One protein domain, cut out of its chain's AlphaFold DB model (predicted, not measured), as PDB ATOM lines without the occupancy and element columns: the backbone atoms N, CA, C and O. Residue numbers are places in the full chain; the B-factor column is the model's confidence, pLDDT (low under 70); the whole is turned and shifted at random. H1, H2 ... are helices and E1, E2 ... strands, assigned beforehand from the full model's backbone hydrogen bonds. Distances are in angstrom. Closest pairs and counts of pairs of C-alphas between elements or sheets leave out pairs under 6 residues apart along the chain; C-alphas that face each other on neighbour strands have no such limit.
ATOM      1  N   ILE A   4      32.449  15.732  35.575       95.44
ATOM      2  CA  ILE A   4      32.792  16.885  36.411       95.44
ATOM      3  C   ILE A   4      33.911  16.447  37.339       95.44
ATOM      4  O   ILE A   4      33.785  15.436  38.031       95.44
ATOM      5  N   VAL A   5      35.025  17.171  37.311       94.88
ATOM      6  CA  VAL A   5      36.225  16.829  38.073       94.88
ATOM      7  C   VAL A   5      36.649  18.034  38.896       94.88
ATOM      8  O   VAL A   5      36.912  19.103  38.354       94.88
ATOM      9  N   ARG A   6      36.760  17.859  40.211       94.44
ATOM     10  CA  ARG A   6      37.400  18.850  41.076       94.44
ATOM     11  C   ARG A   6      38.909  18.636  41.088       94.44
ATOM     12  O   ARG A   6      39.365  17.489  41.111       94.44
ATOM     13  N   TYR A   7      39.682  19.718  41.120       90.88
ATOM     14  CA  TYR A   7      41.141  19.636  41.239       90.88
ATOM     15  C   TYR A   7      41.579  18.894  42.518       90.88
ATOM     16  O   TYR A   7      42.484  18.061  42.483       90.88
ATOM     17  N   ASP A   8      40.857  19.111  43.623       90.81
ATOM     18  CA  ASP A   8      41.058  18.443  44.921       90.81
ATOM     19  C   ASP A   8      40.619  16.962  44.955       90.81
ATOM     20  O   ASP A   8      40.815  16.281  45.964       90.81
ATOM     21  N   ARG A   9      40.051  16.450  43.853       90.69
ATOM     22  CA  ARG A   9      39.514  15.087  43.688       90.69
ATOM     23  C   ARG A   9      38.356  14.726  44.619       90.69
ATOM     24  O   ARG A   9      37.993  13.551  44.699       90.69
ATOM     25  N   GLN A  10      37.767  15.696  45.306       93.44
ATOM     26  CA  GLN A  10      36.552  15.468  46.070       93.44
ATOM     27  C   GLN A  10      35.350  15.330  45.131       93.44
ATOM     28  O   GLN A  10      35.385  15.717  43.960       93.44
ATOM     29  N   LEU A  11      34.271  14.750  45.655       93.69
ATOM     30  CA  LEU A  11      32.989  14.747  44.959       93.69
ATOM     31  C   LEU A  11      32.483  16.185  44.835       93.69
ATOM     32  O   LEU A  11      32.639  16.971  45.764       93.69
ATOM     33  N   GLU A  12      31.868  16.515  43.699       94.81
ATOM     34  CA  GLU A  12      31.255  17.823  43.475       94.81
ATOM     35  C   GLU A  12      29.776  17.785  43.893       94.81
ATOM     36  O   GLU A  12      28.980  17.142  43.206       94.81
ATOM     37  N   PRO A  13      29.373  18.459  44.990       92.75
ATOM     38  CA  PRO A  13      27.985  18.440  45.455       92.75
ATOM     39  C   PRO A  13      26.990  19.008  44.437       92.75
ATOM     40  O   PRO A  13      25.823  18.630  44.443       92.75
ATOM     41  N   ARG A  14      27.443  19.902  43.551       93.81
ATOM     42  CA  ARG A  14      26.629  20.545  42.509       93.81
ATOM     43  C   ARG A  14      26.601  19.747  41.200       93.81
ATOM     44  O   ARG A  14      26.117  20.256  40.194       93.81
ATOM     45  N   ALA A  15      27.128  18.517  41.175       94.62
ATOM     46  CA  ALA A  15      27.343  17.773  39.934       94.62
ATOM     47  C   ALA A  15      26.068  17.574  39.100       94.62
ATOM     48  O   ALA A  15      26.114  17.694  37.879       94.62
ATOM     49  N   GLU A  16      24.934  17.296  39.745       94.62
ATOM     50  CA  GLU A  16      23.657  17.105  39.048       94.62
ATOM     51  C   GLU A  16      23.154  18.399  38.392       94.62
ATOM     52  O   GLU A  16      22.713  18.358  37.246       94.62
ATOM     53  N   ASP A  17      23.282  19.547  39.069       94.94
ATOM     54  CA  ASP A  17      22.876  20.855  38.529       94.94
ATOM     55  C   ASP A  17      23.745  21.254  37.327       94.94
ATOM     56  O   ASP A  17      23.241  21.595  36.256       94.94
ATOM     57  N   ILE A  18      25.064  21.108  37.469       95.75
ATOM     58  CA  ILE A  18      26.023  21.371  36.391       95.75
ATOM     59  C   ILE A  18      25.750  20.455  35.186       95.75
ATOM     60  O   ILE A  18      25.807  20.897  34.040       95.75
ATOM     61  N   ALA A  19      25.475  19.168  35.420       94.12
ATOM     62  CA  ALA A  19      25.231  18.205  34.349       94.12
ATOM     63  C   ALA A  19      23.881  18.410  33.645       94.12
ATOM     64  O   ALA A  19      23.757  18.031  32.478       94.12
ATOM     65  N   ALA A  20      22.889  18.981  34.332       95.00
ATOM     66  CA  ALA A  20      21.591  19.301  33.752       95.00
ATOM     67  C   ALA A  20      21.677  20.479  32.771       95.00
ATOM     68  O   ALA A  20      21.080  20.420  31.696       95.00
ATOM     69  N   ASP A  21      22.429  21.526  33.123       95.38
ATOM     70  CA  ASP A  21      22.611  22.712  32.283       95.38
ATOM     71  C   ASP A  21      23.925  23.438  32.612       95.38
ATOM     72  O   ASP A  21      23.955  24.390  33.394       95.38
ATOM     73  N   LEU A  22      25.021  23.005  31.982       94.44
ATOM     74  CA  LEU A  22      26.347  23.592  32.190       94.44
ATOM     75  C   LEU A  22      26.367  25.092  31.868       94.44
ATOM     76  O   LEU A  22      26.920  25.881  32.630       94.44
ATOM     77  N   MET A  23      25.779  25.493  30.739       95.62
ATOM     78  CA  MET A  23      25.847  26.883  30.281       95.62
ATOM     79  C   MET A  23      24.991  27.800  31.152       95.62
ATOM     80  O   MET A  23      25.438  28.891  31.508       95.62
ATOM     81  N   GLY A  24      23.793  27.358  31.537       96.88
ATOM     82  CA  GLY A  24      22.972  28.090  32.492       96.88
ATOM     83  C   GLY A  24      23.603  28.137  33.877       96.88
ATOM     84  O   GLY A  24      23.550  29.186  34.513       96.88
ATOM     85  N   TRP A  25      24.250  27.062  34.338       96.44
ATOM     86  CA  TRP A  25      24.994  27.064  35.601       96.44
ATOM     87  C   TRP A  25      26.150  28.074  35.578       96.44
ATOM     88  O   TRP A  25      26.224  28.923  36.464       96.44
ATOM     89  N   LEU A  26      26.985  28.061  34.530       96.69
ATOM     90  CA  LEU A  26      28.075  29.031  34.354       96.69
ATOM     91  C   LEU A  26      27.551  30.473  34.408       96.69
ATOM     92  O   LEU A  26      28.097  31.304  35.132       96.69
ATOM     93  N   ALA A  27      26.460  30.757  33.691       97.00
ATOM     94  CA  ALA A  27      25.843  32.079  33.675       97.00
ATOM     95  C   ALA A  27      25.275  32.489  35.046       97.00
ATOM     96  O   ALA A  27      25.470  33.628  35.467       97.00
ATOM     97  N   ARG A  28      24.600  31.574  35.763       96.44
ATOM     98  CA  ARG A  28      24.053  31.828  37.111       96.44
ATOM     99  C   ARG A  28      25.148  32.112  38.137       96.44
ATOM    100  O   ARG A  28      24.963  32.974  38.990       96.44
ATOM    101  N   GLU A  29      26.273  31.411  38.045       95.44
ATOM    102  CA  GLU A  29      27.419  31.574  38.949       95.44
ATOM    103  C   GLU A  29      28.321  32.769  38.591       95.44
ATOM    104  O   GLU A  29      29.253  33.070  39.339       95.44
ATOM    105  N   GLY A  30      28.056  33.454  37.471       96.75
ATOM    106  CA  GLY A  30      28.801  34.638  37.034       96.75
ATOM    107  C   GLY A  30      30.104  34.337  36.291       96.75
ATOM    108  O   GLY A  30      30.954  35.218  36.173       96.75
ATOM    109  N   TYR A  31      30.276  33.117  35.781       98.00
ATOM    110  CA  TYR A  31      31.423  32.776  34.949       98.00
ATOM    111  C   TYR A  31      31.356  33.475  33.590       98.00
ATOM    112  O   TYR A  31      30.329  33.487  32.910       98.00
ATOM    113  N   THR A  32      32.495  34.005  33.155       97.38
ATOM    114  CA  THR A  32      32.679  34.610  31.831       97.38
ATOM    115  C   THR A  32      33.789  33.895  31.076       97.38
ATOM    116  O   THR A  32      34.643  33.260  31.694       97.38
ATOM    117  N   ILE A  33      33.777  33.948  29.740       97.00
ATOM    118  CA  ILE A  33      34.856  33.350  28.942       97.00
ATOM    119  C   ILE A  33      36.142  34.121  29.232       97.00
ATOM    120  O   ILE A  33      36.245  35.307  28.928       97.00
ATOM    121  N   PHE A  34      37.114  33.422  29.804       96.75
ATOM    122  CA  PHE A  34      38.443  33.939  30.092       96.75
ATOM    123  C   PHE A  34      39.399  33.675  28.931       96.75
ATOM    124  O   PHE A  34      40.144  34.558  28.516       96.75
ATOM    125  N   SER A  35      39.362  32.457  28.386       95.25
ATOM    126  CA  SER A  35      40.209  32.055  27.267       95.25
ATOM    127  C   SER A  35      39.527  30.992  26.414       95.25
ATOM    128  O   SER A  35      38.754  30.169  26.905       95.25
ATOM    129  N   THR A  36      39.853  30.991  25.127       96.06
ATOM    130  CA  THR A  36      39.436  29.968  24.172       96.06
ATOM    131  C   THR A  36      40.668  29.494  23.423       96.06
ATOM    132  O   THR A  36      41.332  30.273  22.739       96.06
ATOM    133  N   VAL A  37      40.969  28.204  23.537       95.69
ATOM    134  CA  VAL A  37      42.130  27.579  22.907       95.69
ATOM    135  C   VAL A  37      41.654  26.576  21.872       95.69
ATOM    136  O   VAL A  37      40.907  25.655  22.191       95.69
ATOM    137  N   VAL A  38      42.111  26.726  20.630       95.44
ATOM    138  CA  VAL A  38      41.826  25.765  19.560       95.44
ATOM    139  C   VAL A  38      43.041  24.867  19.362       95.44
ATOM    140  O   VAL A  38      44.118  25.319  18.980       95.44
ATOM    141  N   VAL A  39      42.863  23.577  19.625       93.88
ATOM    142  CA  VAL A  39      43.877  22.541  19.433       93.88
ATOM    143  C   VAL A  39      43.689  21.923  18.056       93.88
ATOM    144  O   VAL A  39      42.611  21.422  17.748       93.88
ATOM    145  N   HIS A  40      44.746  21.915  17.246       92.69
ATOM    146  CA  HIS A  40      44.750  21.317  15.912       92.69
ATOM    147  C   HIS A  40      45.643  20.073  15.869       92.69
ATOM    148  O   HIS A  40      46.779  20.113  16.340       92.69
ATOM    149  N   ALA A  41      45.164  18.982  15.265       90.69
ATOM    150  CA  ALA A  41      45.993  17.810  14.969       90.69
ATOM    151  C   ALA A  41      45.423  16.995  13.801       90.69
ATOM    152  O   ALA A  41      44.226  16.735  13.756       90.69
ATOM    153  N   LEU A  42      46.289  16.581  12.865       86.62
ATOM    154  CA  LEU A  42      45.948  15.747  11.696       86.62
ATOM    155  C   LEU A  42      44.642  16.155  10.978       86.62
ATOM    156  O   LEU A  42      43.797  15.321  10.672       86.62
ATOM    157  N   GLY A  43      44.474  17.456  10.713       85.19
ATOM    158  CA  GLY A  43      43.303  17.999  10.008       85.19
ATOM    159  C   GLY A  43      42.031  18.118  10.856       85.19
ATOM    160  O   GLY A  43      41.012  18.582  10.354       85.19
ATOM    161  N   GLN A  44      42.082  17.742  12.134       89.75
ATOM    162  CA  GLN A  44      41.010  17.925  13.109       89.75
ATOM    163  C   GLN A  44      41.294  19.142  13.997       89.75
ATOM    164  O   GLN A  44      42.447  19.550  14.168       89.75
ATOM    165  N   ALA A  45      40.233  19.720  14.559       92.12
ATOM    166  CA  ALA A  45      40.307  20.832  15.497       92.12
ATOM    167  C   ALA A  45      39.359  20.603  16.676       92.12
ATOM    168  O   ALA A  45      38.272  20.046  16.507       92.12
ATOM    169  N   MET A  46      39.761  21.061  17.857       92.31
ATOM    170  CA  MET A  46      38.955  21.000  19.069       92.31
ATOM    171  C   MET A  46      39.153  22.254  19.906       92.31
ATOM    172  O   MET A  46      40.282  22.680  20.129       92.31
ATOM    173  N   THR A  47      38.055  22.816  20.394       94.75
ATOM    174  CA  THR A  47      38.072  24.029  21.209       94.75
ATOM    175  C   THR A  47      37.998  23.675  22.686       94.75
ATOM    176  O   THR A  47      37.076  22.981  23.093       94.75
ATOM    177  N   ILE A  48      38.939  24.173  23.481       96.06
ATOM    178  CA  ILE A  48      38.917  24.151  24.945       96.06
ATOM    179  C   ILE A  48      38.543  25.559  25.405       96.06
ATOM    180  O   ILE A  48      39.187  26.530  25.005       96.06
ATOM    181  N   ASN A  49      37.516  25.672  26.242       97.50
ATOM    182  CA  ASN A  49      37.119  26.945  26.834       97.50
ATOM    183  C   ASN A  49      37.564  26.993  28.292       97.50
ATOM    184  O   ASN A  49      37.425  26.015  29.025       97.50
ATOM    185  N   VAL A  50      38.072  28.143  28.715       97.88
ATOM    186  CA  VAL A  50      38.338  28.453  30.116       97.88
ATOM    187  C   VAL A  50      37.412  29.586  30.511       97.88
ATOM    188  O   VAL A  50      37.378  30.627  29.852       97.88
ATOM    189  N   TYR A  51      36.669  29.380  31.587       98.25
ATOM    190  CA  TYR A  51      35.812  30.387  32.183       98.25
ATOM    191  C   TYR A  51      36.401  30.867  33.502       98.25
ATOM    192  O   TYR A  51      37.055  30.091  34.198       98.25
ATOM    193  N   HIS A  52      36.140  32.124  33.847       98.38
ATOM    194  CA  HIS A  52      36.590  32.737  35.090       98.38
ATOM    195  C   HIS A  52      35.452  33.455  35.813       98.38
ATOM    196  O   HIS A  52      34.598  34.082  35.174       98.38
ATOM    197  N   ARG A  53      35.490  33.396  37.142       96.88
ATOM    198  CA  ARG A  53      34.756  34.272  38.055       96.88
ATOM    199  C   ARG A  53      35.594  34.530  39.305       96.88
ATOM    200  O   ARG A  53      36.462  33.730  39.643       96.88
ATOM    201  N   ASP A  54      35.234  35.559  40.058       93.19
ATOM    202  CA  ASP A  54      35.773  35.746  41.404       93.19
ATOM    203  C   ASP A  54      35.099  34.793  42.410       93.19
ATOM    204  O   ASP A  54      33.890  34.551  42.345       93.19
ATOM    205  N   GLY A  55      35.867  34.279  43.376       88.94
ATOM    206  CA  GLY A  55      35.360  33.441  44.468       88.94
ATOM    207  C   GLY A  55      35.915  32.012  44.466       88.94
ATOM    208  O   GLY A  55      37.010  31.782  43.954       88.94
ATOM    209  N   PRO A  56      35.214  31.046  45.090       85.12
ATOM    210  CA  PRO A  56      35.672  29.661  45.155       85.12
ATOM    211  C   PRO A  56      35.553  28.970  43.793       85.12
ATOM    212  O   PRO A  56      34.574  29.176  43.070       85.12
ATOM    213  N   ASP A  57      36.521  28.104  43.485       88.06
ATOM    214  CA  ASP A  57      36.689  27.471  42.171       88.06
ATOM    215  C   ASP A  57      36.693  28.523  41.029       88.06
ATOM    216  O   ASP A  57      35.832  28.482  40.146       88.06
ATOM    217  N   PRO A  58      37.600  29.521  41.055       96.38
ATOM    218  CA  PRO A  58      37.551  30.681  40.161       96.38
ATOM    219  C   PRO A  58      37.654  30.326  38.679       96.38
ATOM    220  O   PRO A  58      37.179  31.097  37.846       96.38
ATOM    221  N   TYR A  59      38.214  29.164  38.330       98.00
ATOM    222  CA  TYR A  59      38.350  28.730  36.944       98.00
ATOM    223  C   TYR A  59      37.557  27.456  36.649       98.00
ATOM    224  O   TYR A  59      37.555  26.496  37.422       98.00
ATOM    225  N   VAL A  60      36.930  27.431  35.471       97.62
ATOM    226  CA  VAL A  60      36.328  26.226  34.888       97.62
ATOM    227  C   VAL A  60      36.979  25.961  33.546       97.62
ATOM    228  O   VAL A  60      36.833  26.757  32.621       97.62
ATOM    229  N   LEU A  61      37.672  24.833  33.415       97.50
ATOM    230  CA  LEU A  61      38.179  24.372  32.125       97.50
ATOM    231  C   LEU A  61      37.190  23.377  31.532       97.50
ATOM    232  O   LEU A  61      36.950  22.327  32.120       97.50
ATOM    233  N   HIS A  62      36.651  23.678  30.357       96.00
ATOM    234  CA  HIS A  62      35.735  22.821  29.612       96.00
ATOM    235  C   HIS A  62      36.429  22.248  28.385       96.00
ATOM    236  O   HIS A  62      36.918  22.996  27.535       96.00
ATOM    237  N   HIS A  63      36.431  20.920  28.271       88.00
ATOM    238  CA  HIS A  63      36.764  20.259  27.018       88.00
ATOM    239  C   HIS A  63      35.551  19.508  26.454       88.00
ATOM    240  O   HIS A  63      34.869  18.778  27.185       88.00
ATOM    241  N   PRO A  64      35.296  19.626  25.141       86.00
ATOM    242  CA  PRO A  64      34.211  18.919  24.492       86.00
ATOM    243  C   PRO A  64      34.518  17.420  24.413       86.00
ATOM    244  O   PRO A  64      35.660  16.967  24.567       86.00
ATOM    245  N   ALA A  65      33.477  16.632  24.155       89.69
ATOM    246  CA  ALA A  65      33.642  15.217  23.871       89.69
ATOM    247  C   ALA A  65      34.439  15.007  22.573       89.69
ATOM    248  O   ALA A  65      34.240  15.704  21.578       89.69
ATOM    249  N   PHE A  66      35.268  13.966  22.556       88.00
ATOM    250  CA  PHE A  66      35.914  13.467  21.346       88.00
ATOM    251  C   PHE A  66      35.724  11.954  21.240       88.00
ATOM    252  O   PHE A  66      36.585  11.179  21.676       88.00
ATOM    253  N   PRO A  67      34.592  11.512  20.658       83.25
ATOM    254  CA  PRO A  67      34.208  10.103  20.634       83.25
ATOM    255  C   PRO A  67      35.250   9.190  19.980       83.25
ATOM    256  O   PRO A  67      35.506   8.100  20.483       83.25
ATOM    257  N   LEU A  68      35.909   9.650  18.910       81.94
ATOM    258  CA  LEU A  68      36.926   8.869  18.194       81.94
ATOM    259  C   LEU A  68      38.159   8.552  19.059       81.94
ATOM    260  O   LEU A  68      38.808   7.524  18.861       81.94
ATOM    261  N   GLY A  69      38.472   9.422  20.021       77.62
ATOM    262  CA  GLY A  69      39.534   9.223  21.006       77.62
ATOM    263  C   GLY A  69      39.045   8.678  22.348       77.62
ATOM    264  O   GLY A  69      39.843   8.579  23.273       77.62
ATOM    265  N   GLY A  70      37.755   8.347  22.486       82.94
ATOM    266  CA  GLY A  70      37.168   7.882  23.747       82.94
ATOM    267  C   GLY A  70      37.062   8.957  24.836       82.94
ATOM    268  O   GLY A  70      36.855   8.626  26.002       82.94
ATOM    269  N   LEU A  71      37.201  10.234  24.473       86.56
ATOM    270  CA  LEU A  71      37.144  11.348  25.410       86.56
ATOM    271  C   LEU A  71      35.685  11.760  25.634       86.56
ATOM    272  O   LEU A  71      34.966  12.081  24.684       86.56
ATOM    273  N   ARG A  72      35.246  11.752  26.891       90.25
ATOM    274  CA  ARG A  72      33.935  12.285  27.288       90.25
ATOM    275  C   ARG A  72      34.005  13.803  27.366       90.25
ATOM    276  O   ARG A  72      35.085  14.350  27.488       90.25
ATOM    277  N   GLU A  73      32.874  14.480  27.291       93.25
ATOM    278  CA  GLU A  73      32.843  15.898  27.645       93.25
ATOM    279  C   GLU A  73      33.130  16.039  29.141       93.25
ATOM    280  O   GLU A  73      32.499  15.337  29.938       93.25
ATOM    281  N   THR A  74      34.061  16.916  29.521       93.81
ATOM    282  CA  THR A  74      34.419  17.119  30.931       93.81
ATOM    283  C   THR A  74      34.611  18.591  31.238       93.81
ATOM    284  O   THR A  74      35.132  19.350  30.415       93.81
ATOM    285  N   ILE A  75      34.271  18.960  32.468       96.31
ATOM    286  CA  ILE A  75      34.751  20.188  33.086       96.31
ATOM    287  C   ILE A  75      35.680  19.902  34.266       96.31
ATOM    288  O   ILE A  75      35.500  18.925  35.001       96.31
ATOM    289  N   TYR A  76      36.639  20.796  34.466       95.94
ATOM    290  CA  TYR A  76      37.488  20.844  35.646       95.94
ATOM    291  C   TYR A  76      37.186  22.106  36.443       95.94
ATOM    292  O   TYR A  76      37.249  23.200  35.886       95.94
ATOM    293  N   LEU A  77      36.882  21.945  37.729       96.50
ATOM    294  CA  LEU A  77      36.756  23.040  38.690       96.50
ATOM    295  C   LEU A  77      38.114  23.266  39.354       96.50
ATOM    296  O   LEU A  77      38.692  22.328  39.917       96.50
ATOM    297  N   LEU A  78      38.631  24.486  39.238       96.56
ATOM    298  CA  LEU A  78      40.032  24.798  39.493       96.56
ATOM    299  C   LEU A  78      40.166  25.924  40.523       96.56
ATOM    300  O   LEU A  78      39.487  26.944  40.386       96.56
ATOM    301  N   PRO A  79      41.027  25.750  41.544       95.44
ATOM    302  CA  PRO A  79      41.091  26.643  42.700       95.44
ATOM    303  C   PRO A  79      41.837  27.955  42.432       95.44
ATOM    304  O   PRO A  79      41.602  28.930  43.140       95.44
ATOM    305  N   ASP A  80      42.727  27.990  41.439       95.81
ATOM    306  CA  ASP A  80      43.613  29.120  41.163       95.81
ATOM    307  C   ASP A  80      44.165  29.080  39.723       95.81
ATOM    308  O   ASP A  80      43.855  28.179  38.935       95.81
ATOM    309  N   GLY A  81      44.949  30.106  39.374       95.44
ATOM    310  CA  GLY A  81      45.559  30.256  38.052       95.44
ATOM    311  C   GLY A  81      46.643  29.217  37.756       95.44
ATOM    312  O   GLY A  81      46.739  28.768  36.618       95.44
ATOM    313  N   ASP A  82      47.393  28.768  38.764       96.38
ATOM    314  CA  ASP A  82      48.465  27.783  38.580       96.38
ATOM    315  C   ASP A  82      47.880  26.414  38.197       96.38
ATOM    316  O   ASP A  82      48.324  25.775  37.238       96.38
ATOM    317  N   ALA A  83      46.821  25.985  38.893       95.69
ATOM    318  CA  ALA A  83      46.073  24.775  38.564       95.69
ATOM    319  C   ALA A  83      45.423  24.859  37.172       95.69
ATOM    320  O   ALA A  83      45.334  23.852  36.457       95.69
ATOM    321  N   MET A  84      44.976  26.057  36.777       96.50
ATOM    322  CA  MET A  84      44.419  26.322  35.452       96.50
ATOM    323  C   MET A  84      45.468  26.182  34.353       96.50
ATOM    324  O   MET A  84      45.239  25.412  33.419       96.50
ATOM    325  N   ASP A  85      46.626  26.823  34.489       95.94
ATOM    326  CA  ASP A  85      47.706  26.740  33.506       95.94
ATOM    327  C   ASP A  85      48.233  25.302  33.366       95.94
ATOM    328  O   ASP A  85      48.397  24.790  32.250       95.94
ATOM    329  N   GLU A  86      48.433  24.604  34.492       95.56
ATOM    330  CA  GLU A  86      48.880  23.208  34.515       95.56
ATOM    331  C   GLU A  86      47.907  22.293  33.757       95.56
ATOM    332  O   GLU A  86      48.319  21.508  32.887       95.56
ATOM    333  N   LEU A  87      46.607  22.368  34.070       95.00
ATOM    334  CA  LEU A  87      45.613  21.527  33.408       95.00
ATOM    335  C   LEU A  87      45.366  21.939  31.965       95.00
ATOM    336  O   LEU A  87      45.169  21.053  31.133       95.00
ATOM    337  N   LEU A  88      45.406  23.229  31.636       95.50
ATOM    338  CA  LEU A  88      45.231  23.695  30.266       95.50
ATOM    339  C   LEU A  88      46.336  23.158  29.359       95.50
ATOM    340  O   LEU A  88      46.048  22.682  28.257       95.50
ATOM    341  N   LEU A  89      47.587  23.159  29.821       95.31
ATOM    342  CA  LEU A  89      48.696  22.567  29.077       95.31
ATOM    343  C   LEU A  89      48.489  21.060  28.858       95.31
ATOM    344  O   LEU A  89      48.613  20.565  27.734       95.31
ATOM    345  N   ARG A  90      48.133  20.324  29.918       93.75
ATOM    346  CA  ARG A  90      47.894  18.872  29.840       93.75
ATOM    347  C   ARG A  90      46.712  18.527  28.942       93.75
ATOM    348  O   ARG A  90      46.802  17.584  28.156       93.75
ATOM    349  N   ALA A  91      45.626  19.291  29.026       92.75
ATOM    350  CA  ALA A  91      44.435  19.097  28.212       92.75
ATOM    351  C   ALA A  91      44.754  19.274  26.722       92.75
ATOM    352  O   ALA A  91      44.385  18.417  25.920       92.75
ATOM    353  N   GLN A  92      45.514  20.313  26.355       94.00
ATOM    354  CA  GLN A  92      45.954  20.526  24.972       94.00
ATOM    355  C   GLN A  92      46.783  19.350  24.439       94.00
ATOM    356  O   GLN A  92      46.510  18.837  23.352       94.00
ATOM    357  N   GLN A  93      47.765  18.887  25.218       93.81
ATOM    358  CA  GLN A  93      48.624  17.760  24.841       93.81
ATOM    359  C   GLN A  93      47.826  16.459  24.681       93.81
ATOM    360  O   GLN A  93      47.989  15.747  23.687       93.81
ATOM    361  N   MET A  94      46.933  16.164  25.630       92.19
ATOM    362  CA  MET A  94      46.065  14.987  25.590       92.19
ATOM    363  C   MET A  94      45.153  15.014  24.361       92.19
ATOM    364  O   MET A  94      45.083  14.031  23.625       92.19
ATOM    365  N   VAL A  95      44.477  16.136  24.111       91.25
ATOM    366  CA  VAL A  95      43.559  16.300  22.978       91.25
ATOM    367  C   VAL A  95      44.294  16.132  21.647       91.25
ATOM    368  O   VAL A  95      43.849  15.355  20.799       91.25
ATOM    369  N   ALA A  96      45.455  16.771  21.476       92.31
ATOM    370  CA  ALA A  96      46.273  16.621  20.273       92.31
ATOM    371  C   ALA A  96      46.711  15.162  20.042       92.31
ATOM    372  O   ALA A  96      46.641  14.654  18.915       92.31
ATOM    373  N   ALA A  97      47.120  14.461  21.105       92.25
ATOM    374  CA  ALA A  97      47.514  13.058  21.033       92.25
ATOM    375  C   ALA A  97      46.337  12.149  20.645       92.25
ATOM    376  O   ALA A  97      46.478  11.308  19.755       92.25
ATOM    377  N   LEU A  98      45.165  12.342  21.258       91.25
ATOM    378  CA  LEU A  98      43.965  11.558  20.958       91.25
ATOM    379  C   LEU A  98      43.483  11.767  19.521       91.25
ATOM    380  O   LEU A  98      43.197  10.784  18.839       91.25
ATOM    381  N   MET A  99      43.448  13.013  19.038       91.81
ATOM    382  CA  MET A  99      43.131  13.317  17.634       91.81
ATOM    383  C   MET A  99      44.126  12.646  16.681       91.81
ATOM    384  O   MET A  99      43.734  12.003  15.708       91.81
ATOM    385  N   THR A 100      45.420  12.691  17.011       90.75
ATOM    386  CA  THR A 100      46.463  12.036  16.211       90.75
ATOM    387  C   THR A 100      46.263  10.517  16.133       90.75
ATOM    388  O   THR A 100      46.362   9.926  15.057       90.75
ATOM    389  N   ILE A 101      45.974   9.865  17.263       90.19
ATOM    390  CA  ILE A 101      45.724   8.416  17.320       90.19
ATOM    391  C   ILE A 101      44.463   8.054  16.530       90.19
ATOM    392  O   ILE A 101      44.479   7.088  15.767       90.19
ATOM    393  N   ALA A 102      43.386   8.823  16.696       88.94
ATOM    394  CA  ALA A 102      42.127   8.606  15.995       88.94
ATOM    395  C   ALA A 102      42.300   8.689  14.472       88.94
ATOM    396  O   ALA A 102      41.887   7.770  13.767       88.94
ATOM    397  N   ALA A 103      42.964   9.732  13.972       88.50
ATOM    398  CA  ALA A 103      43.214   9.890  12.543       88.50
ATOM    399  C   ALA A 103      44.092   8.758  11.981       88.50
ATOM    400  O   ALA A 103      43.789   8.214  10.922       88.50
ATOM    401  N   ARG A 104      45.123   8.313  12.714       87.25
ATOM    402  CA  ARG A 104      45.952   7.169  12.286       87.25
ATOM    403  C   ARG A 104      45.154   5.872  12.141       87.25
ATOM    404  O   ARG A 104      45.396   5.138  11.192       87.25
ATOM    405  N   ARG A 105      44.198   5.605  13.038       86.44
ATOM    406  CA  ARG A 105      43.312   4.423  12.956       86.44
ATOM    407  C   ARG A 105      42.362   4.460  11.763       86.44
ATOM    408  O   ARG A 105      41.903   3.416  11.336       86.44
ATOM    409  N   GLN A 106      42.025   5.645  11.262       82.50
ATOM    410  CA  GLN A 106      41.167   5.791  10.084       82.50
ATOM    411  C   GLN A 106      41.928   5.575   8.771       82.50
ATOM    412  O   GLN A 106      41.307   5.346   7.739       82.50
ATOM    413  N   MET A 107      43.259   5.673   8.802       81.25
ATOM    414  CA  MET A 107      44.128   5.472   7.641       81.25
ATOM    415  C   MET A 107      44.617   4.023   7.490       81.25
ATOM    416  O   MET A 107      45.176   3.693   6.445       81.25
ATOM    417  N   SER A 108      44.462   3.197   8.530       68.62
ATOM    418  CA  SER A 108      44.796   1.765   8.555       68.62
ATOM    419  C   SER A 108      43.590   0.908   8.207       68.62
ATOM    420  O   SER A 108      43.761  -0.045   7.421       68.62
TER     421      SER A 108
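Overview. This is residues 4 to 108 of the 108 residues of an uncharacterized protein of Chloroflexi bacterium (UniProt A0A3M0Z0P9). One long helix, H3, covers one face of a twisted five-stranded sheet, and the long hairpin of E2 and E3 gives the sheet its long side. Two short helices, H1 and H2, sit together away from the middle of the domain and only graze the sheet. The printed part has 105 residues, with three named helices and five named strands in the order E1 H1 H2 E2 E3 E4 E5 H3; the sheet is mixed, in the order E1 E5 E4 E3 E2, and the class is mixed, helices and strands. The whole is compact, with a radius of gyration of the C-alphas of 14.5 A, yet elongated in outline, spanning 48 by 26 by 23 A.

Along the chain. E1, residues 4 to 6, begins at C-alpha 4 (32.792, 16.885, 36.411). H1 holds residues 15 to 20 and H2 residues 22 to 28. E2, residues 32 to 41, is 27.3 A long and begins at C-alpha 32 (32.679, 34.610, 31.831). E3, residues 44 to 52, is 26.9 A long. E4 is residues 59 to 63, 13.1 A, and E5 is residues 74 to 78, 12.8 A. H3, residues 81 to 107, is 39.3 A long and ends at C-alpha 107 (44.128, 5.472, 7.641).

Arrangement. Edge strand E1 is parallel to E5 at 22 degrees, with N 5 and O 75 2.9 A apart, within hydrogen-bond range. H1 only grazes the sheet with residues 15 to 19, and H2 with residues 22 to 26. H1 and H2 are close but not clearly touching, with C-alphas 18 and 25 the closest at 5.8 A, and about perpendicular at 79 degrees. E2 to E5 form a meander, each strand the antiparallel neighbour of the one before, in three hairpins. Within hydrogen-bond range are N 37 and O 48 of E2 and E3, 2.9 A, N 51 and O 60 of E3 and E4, 2.8 A, and N 76 and O 61 of E5 and E4, 2.8 A. H3 is on one face of the sheet, two layers in all; its closest C-alphas to E2 are Ala 96 and Ala 41, 5.4 A, and to E5 Met 84 and Leu 78, 6.2 A. H3 is apart from H1 and H2. In H1, H2 and H3 every O i to N i+4 pair is within hydrogen-bond range.

Size, cuts and confidence. The two C-alphas farthest apart are those of Gly 55 and Ser 108, 48.8 A. The printed part has no cut, and no link is long. The mean pLDDT of the printed part is 92.8; residue 108, the chain's last, is under 70.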